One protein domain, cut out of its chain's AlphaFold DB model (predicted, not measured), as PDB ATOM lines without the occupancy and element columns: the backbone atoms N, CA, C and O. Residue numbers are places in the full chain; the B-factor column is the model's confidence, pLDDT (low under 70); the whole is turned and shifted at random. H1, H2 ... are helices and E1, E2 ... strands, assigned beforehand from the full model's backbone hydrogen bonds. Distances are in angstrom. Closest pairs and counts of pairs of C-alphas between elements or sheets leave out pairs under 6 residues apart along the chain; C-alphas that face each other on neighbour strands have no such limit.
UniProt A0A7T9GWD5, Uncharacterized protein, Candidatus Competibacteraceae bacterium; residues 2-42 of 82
ATOM      1  N   PRO A   2      42.727 -19.333 -34.308       44.81
ATOM      2  CA  PRO A   2      42.796 -19.033 -32.884       44.81
ATOM      3  C   PRO A   2      41.475 -18.375 -32.484       44.81
ATOM      4  O   PRO A   2      41.127 -17.308 -32.982       44.81
ATOM      5  N   ASN A   3      40.702 -19.070 -31.655       54.69
ATOM      6  CA  ASN A   3      39.450 -18.563 -31.124       54.69
ATOM      7  C   ASN A   3      39.825 -17.566 -30.027       54.69
ATOM      8  O   ASN A   3      40.115 -17.953 -28.894       54.69
ATOM      9  N   THR A   4      39.972 -16.299 -30.406       53.91
ATOM     10  CA  THR A   4      40.319 -15.214 -29.495       53.91
ATOM     11  C   THR A   4      39.159 -15.055 -28.524       53.91
ATOM     12  O   THR A   4      38.166 -14.392 -28.826       53.91
ATOM     13  N   VAL A   5      39.254 -15.716 -27.370       61.72
ATOM     14  CA  VAL A   5      38.340 -15.508 -26.252       61.72
ATOM     15  C   VAL A   5      38.437 -14.028 -25.919       61.72
ATOM     16  O   VAL A   5      39.454 -13.566 -25.396       61.72
ATOM     17  N   LYS A   6      37.414 -13.255 -26.301       57.94
ATOM     18  CA  LYS A   6      37.256 -11.894 -25.802       57.94
ATOM     19  C   LYS A   6      37.268 -12.036 -24.290       57.94
ATOM     20  O   LYS A   6      36.416 -12.729 -23.743       57.94
ATOM     21  N   LYS A   7      38.265 -11.444 -23.634       58.16
ATOM     22  CA  LYS A   7      38.274 -11.313 -22.182       58.16
ATOM     23  C   LYS A   7      37.156 -10.329 -21.859       58.16
ATOM     24  O   LYS A   7      37.384  -9.124 -21.817       58.16
ATOM     25  N   LEU A   8      35.938 -10.851 -21.801       58.06
ATOM     26  CA  LEU A   8      34.780 -10.147 -21.296       58.06
ATOM     27  C   LEU A   8      35.178  -9.629 -19.918       58.06
ATOM     28  O   LEU A   8      35.904 -10.291 -19.164       58.06
ATOM     29  N   THR A   9      34.830  -8.378 -19.634       77.50
ATOM     30  CA  THR A   9      35.008  -7.908 -18.269       77.50
ATOM     31  C   THR A   9      34.134  -8.801 -17.390       77.50
ATOM     32  O   THR A   9      33.089  -9.270 -17.832       77.50
ATOM     33  N   LEU A  10      34.545  -9.075 -16.155       82.50
ATOM     34  CA  LEU A  10      33.796  -9.957 -15.246       82.50
ATOM     35  C   LEU A  10      32.305  -9.568 -15.131       82.50
ATOM     36  O   LEU A  10      31.442 -10.397 -14.855       82.50
ATOM     37  N   TYR A  11      32.020  -8.285 -15.356       86.00
ATOM     38  CA  TYR A  11      30.678  -7.735 -15.421       86.00
ATOM     39  C   TYR A  11      29.918  -8.136 -16.696       86.00
ATOM     40  O   TYR A  11      28.756  -8.517 -16.607       86.00
ATOM     41  N   ASP A  12      30.564  -8.114 -17.864       88.00
ATOM     42  CA  ASP A  12      29.965  -8.599 -19.113       88.00
ATOM     43  C   ASP A  12      29.639 -10.099 -19.029       88.00
ATOM     44  O   ASP A  12      28.584 -10.526 -19.494       88.00
ATOM     45  N   ASP A  13      30.508 -10.888 -18.381       87.44
ATOM     46  CA  ASP A  13      30.256 -12.309 -18.109       87.44
ATOM     47  C   ASP A  13      29.037 -12.504 -17.196       87.44
ATOM     48  O   ASP A  13      28.224 -13.399 -17.428       87.44
ATOM     49  N   LEU A  14      28.875 -11.647 -16.183       88.12
ATOM     50  CA  LEU A  14      27.715 -11.659 -15.290       88.12
ATOM     51  C   LEU A  14      26.417 -11.283 -16.026       88.12
ATOM     52  O   LEU A  14      25.383 -11.901 -15.784       88.12
ATOM     53  N   LEU A  15      26.462 -10.317 -16.949       88.94
ATOM     54  CA  LEU A  15      25.309  -9.931 -17.773       88.94
ATOM     55  C   LEU A  15      24.933 -10.990 -18.819       88.94
ATOM     56  O   LEU A  15      23.768 -11.087 -19.199       88.94
ATOM     57  N   ALA A  16      25.900 -11.784 -19.280       90.44
ATOM     58  CA  ALA A  16      25.677 -12.868 -20.233       90.44
ATOM     59  C   ALA A  16      25.088 -14.141 -19.591       90.44
ATOM     60  O   ALA A  16      24.811 -15.113 -20.301       90.44
ATOM     61  N   LEU A  17      24.895 -14.165 -18.265       88.62
ATOM     62  CA  LEU A  17      24.379 -15.338 -17.565       88.62
ATOM     63  C   LEU A  17      22.938 -15.676 -17.973       88.62
ATOM     64  O   LEU A  17      22.095 -14.793 -18.149       88.62
ATOM     65  N   PRO A  18      22.605 -16.976 -18.070       88.50
ATOM     66  CA  PRO A  18      21.241 -17.394 -18.331       88.50
ATOM     67  C   PRO A  18      20.353 -17.070 -17.121       88.50
ATOM     68  O   PRO A  18      20.713 -17.354 -15.982       88.50
ATOM     69  N   GLY A  19      19.145 -16.546 -17.355       85.62
ATOM     70  CA  GLY A  19      18.280 -15.984 -16.300       85.62
ATOM     71  C   GLY A  19      17.764 -16.946 -15.213       85.62
ATOM     72  O   GLY A  19      17.021 -16.526 -14.331       85.62
ATOM     73  N   HIS A  20      18.120 -18.232 -15.258       86.94
ATOM     74  CA  HIS A  20      17.844 -19.203 -14.189       86.94
ATOM     75  C   HIS A  20      19.021 -19.373 -13.210       86.94
ATOM     76  O   HIS A  20      18.916 -20.141 -12.249       86.94
ATOM     77  N   MET A  21      20.137 -18.690 -13.470       90.56
ATOM     78  CA  MET A  21      21.309 -18.633 -12.610       90.56
ATOM     79  C   MET A  21      21.404 -17.262 -11.956       90.56
ATOM     80  O   MET A  21      21.084 -16.240 -12.559       90.56
ATOM     81  N   VAL A  22      21.872 -17.254 -10.716       90.25
ATOM     82  CA  VAL A  22      22.239 -16.040  -9.995       90.25
ATOM     83  C   VAL A  22      23.761 -15.949 -10.022       90.25
ATOM     84  O   VAL A  22      24.440 -16.905  -9.643       90.25
ATOM     85  N   GLY A  23      24.284 -14.835 -10.529       91.62
ATOM     86  CA  GLY A  23      25.713 -14.536 -10.555       91.62
ATOM     87  C   GLY A  23      26.072 -13.485  -9.515       91.62
ATOM     88  O   GLY A  23      25.416 -12.451  -9.433       91.62
ATOM     89  N   GLU A  24      27.131 -13.733  -8.754       91.12
ATOM     90  CA  GLU A  24      27.691 -12.813  -7.766       91.12
ATOM     91  C   GLU A  24      29.189 -12.632  -8.022       91.12
ATOM     92  O   GLU A  24      29.888 -13.585  -8.360       91.12
ATOM     93  N   ILE A  25      29.698 -11.411  -7.859       91.94
ATOM     94  CA  ILE A  25      31.132 -11.119  -7.955       91.94
ATOM     95  C   ILE A  25      31.687 -11.012  -6.535       91.94
ATOM     96  O   ILE A  25      31.355 -10.075  -5.814       91.94
ATOM     97  N   ILE A  26      32.541 -11.958  -6.144       91.31
ATOM     98  CA  ILE A  26      33.162 -12.031  -4.815       91.31
ATOM     99  C   ILE A  26      34.674 -12.114  -5.016       91.31
ATOM    100  O   ILE A  26      35.142 -12.953  -5.781       91.31
ATOM    101  N   ASP A  27      35.436 -11.215  -4.387       89.94
ATOM    102  CA  ASP A  27      36.902 -11.131  -4.511       89.94
ATOM    103  C   ASP A  27      37.412 -11.066  -5.966       89.94
ATOM    104  O   ASP A  27      38.466 -11.595  -6.315       89.94
ATOM    105  N   GLY A  28      36.638 -10.424  -6.850       87.06
ATOM    106  CA  GLY A  28      36.965 -10.320  -8.277       87.06
ATOM    107  C   GLY A  28      36.748 -11.612  -9.072       87.06
ATOM    108  O   GLY A  28      37.221 -11.718 -10.203       87.06
ATOM    109  N   LEU A  29      36.026 -12.584  -8.510       88.25
ATOM    110  CA  LEU A  29      35.649 -13.835  -9.159       88.25
ATOM    111  C   LEU A  29      34.131 -13.917  -9.324       88.25
ATOM    112  O   LEU A  29      33.377 -13.604  -8.406       88.25
ATOM    113  N   LEU A  30      33.684 -14.388 -10.490       90.88
ATOM    114  CA  LEU A  30      32.274 -14.643 -10.761       90.88
ATOM    115  C   LEU A  30      31.882 -16.003 -10.174       90.88
ATOM    116  O   LEU A  30      32.384 -17.051 -10.588       90.88
ATOM    117  N   ARG A  31      30.978 -15.986  -9.196       90.19
ATOM    118  CA  ARG A  31      30.371 -17.165  -8.584       90.19
ATOM    119  C   ARG A  31      28.939 -17.296  -9.075       90.19
ATOM    120  O   ARG A  31      28.161 -16.357  -8.986       90.19
ATOM    121  N   ILE A  32      28.600 -18.470  -9.589       92.50
ATOM    122  CA  ILE A  32      27.266 -18.762 -10.112       92.50
ATOM    123  C   ILE A  32      26.583 -19.803  -9.245       92.50
ATOM    124  O   ILE A  32      27.188 -20.813  -8.876       92.50
ATOM    125  N   GLN A  33      25.318 -19.556  -8.931       90.50
ATOM    126  CA  GLN A  33      24.476 -20.492  -8.205       90.50
ATOM    127  C   GLN A  33      23.172 -20.727  -8.972       90.50
ATOM    128  O   GLN A  33      22.597 -19.786  -9.528       90.50
ATOM    129  N   PRO A  34      22.682 -21.978  -9.034       89.56
ATOM    130  CA  PRO A  34      21.362 -22.247  -9.582       89.56
ATOM    131  C   PRO A  34      20.296 -21.609  -8.689       89.56
ATOM    132  O   PRO A  34      20.505 -21.432  -7.487       89.56
ATOM    133  N   ARG A  35      19.129 -21.299  -9.262       85.69
ATOM    134  CA  ARG A  35      18.005 -20.759  -8.493       85.69
ATOM    135  C   ARG A  35      17.726 -21.629  -7.247       85.69
ATOM    136  O   ARG A  35      17.536 -22.841  -7.400       85.69
ATOM    137  N   PRO A  36      17.670 -21.040  -6.036       83.19
ATOM    138  CA  PRO A  36      17.499 -21.796  -4.801       83.19
ATOM    139  C   PRO A  36      16.233 -22.660  -4.806       83.19
ATOM    140  O   PRO A  36      15.170 -22.231  -5.258       83.19
ATOM    141  N   ALA A  37      16.340 -23.883  -4.281       86.00
ATOM    142  CA  ALA A  37      15.223 -24.824  -4.213       86.00
ATOM    143  C   ALA A  37      14.112 -24.351  -3.253       86.00
ATOM    144  O   ALA A  37      14.344 -23.543  -2.353       86.00
ATOM    145  N   GLY A  38      12.908 -24.927  -3.365       84.25
ATOM    146  CA  GLY A  38      11.754 -24.546  -2.532       84.25
ATOM    147  C   GLY A  38      12.016 -24.588  -1.017       84.25
ATOM    148  O   GLY A  38      11.555 -23.711  -0.294       84.25
ATOM    149  N   LYS A  39      12.845 -25.526  -0.532       88.50
ATOM    150  CA  LYS A  39      13.259 -25.583   0.886       88.50
ATOM    151  C   LYS A  39      14.004 -24.320   1.342       88.50
ATOM    152  O   LYS A  39      13.785 -23.860   2.457       88.50
ATOM    153  N   HIS A  40      14.835 -23.736   0.475       88.25
ATOM    154  CA  HIS A  40      15.511 -22.465   0.745       88.25
ATOM    155  C   HIS A  40      14.507 -21.311   0.830       88.25
ATOM    156  O   HIS A  40      14.650 -20.429   1.667       88.25
ATOM    157  N   THR A  41      13.458 -21.338   0.000       90.25
ATOM    158  CA  THR A  41      12.396 -20.319   0.038       90.25
ATOM    159  C   THR A  41      11.641 -20.358   1.365       90.25
ATOM    160  O   THR A  41      11.383 -19.307   1.936       90.25
ATOM    161  N   LEU A  42      11.333 -21.551   1.887       93.88
ATOM    162  CA  LEU A  42      10.677 -21.691   3.191       93.88
ATOM    163  C   LEU A  42      11.544 -21.136   4.325       93.88
ATOM    164  O   LEU A  42      11.076 -20.291   5.078       93.88
TER     165      LEU A  42
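AT A GLANCE: This is residues 2 to 42 of the 82 residues of an uncharacterized protein of Candidatus Competibacteraceae bacterium (UniProt A0A7T9GWD5). A small hairpin of two strands, E1 and E2, has the short helix H1 over one face, and a thin tail sticks out at each end. Residues 2 to 7 make one tail and residues 37 to 42, of which 38 to 42 belong to H2, the other; these tails make much of the length. The printed part has 41 residues, with two named helices and two named strands in the order H1, E1, E2, H2; the sheet, E1 - E2, is antiparallel and the class is mixed, helices and strands. The whole is only just loose, close to extended, with a radius of gyration of the C-alphas of 13.3 A and spans of 47 by 21 by 14 A.

IN THESE COORDINATES: Residues 2 to 9 come before H1, residues 10 to 15, which begins at C-alpha 10 (33.796, -9.957, -15.246) and is 8.9 A long. E1, residues 21 to 26, is 15.6 A long. E2, residues 29 to 34, is 16.6 A long. H2, residues 38 to 42, is 6.5 A long and ends at C-alpha 42 (10.677, -21.691, 3.191).

HOW THE PARTS SIT: E1 and E2 form a hairpin, antiparallel at 153 degrees. N 24 and O 31 are within hydrogen-bond range at 2.8 A, and N 33 and O 22 at 2.9 A. The closest C-alphas of H1 and E1 are those of Leu 14 and Gly 23, 5.9 A apart. Those of H1 and E2 are Leu 10 and Leu 30, 6.7 A apart. H2 is apart from H1 and from E1. In H1 and H2 every O i to N i+4 pair is within hydrogen-bond range.

THE WHOLE: The two C-alphas farthest apart, those of Pro 2 and Leu 42, are 48.4 A apart. The printed part has no cut, and its three links, H1 to E1, E1 to E2 and E2 to H2, are tight. The mean pLDDT of the printed part is 82.8; residues 2 to 8 are under 70.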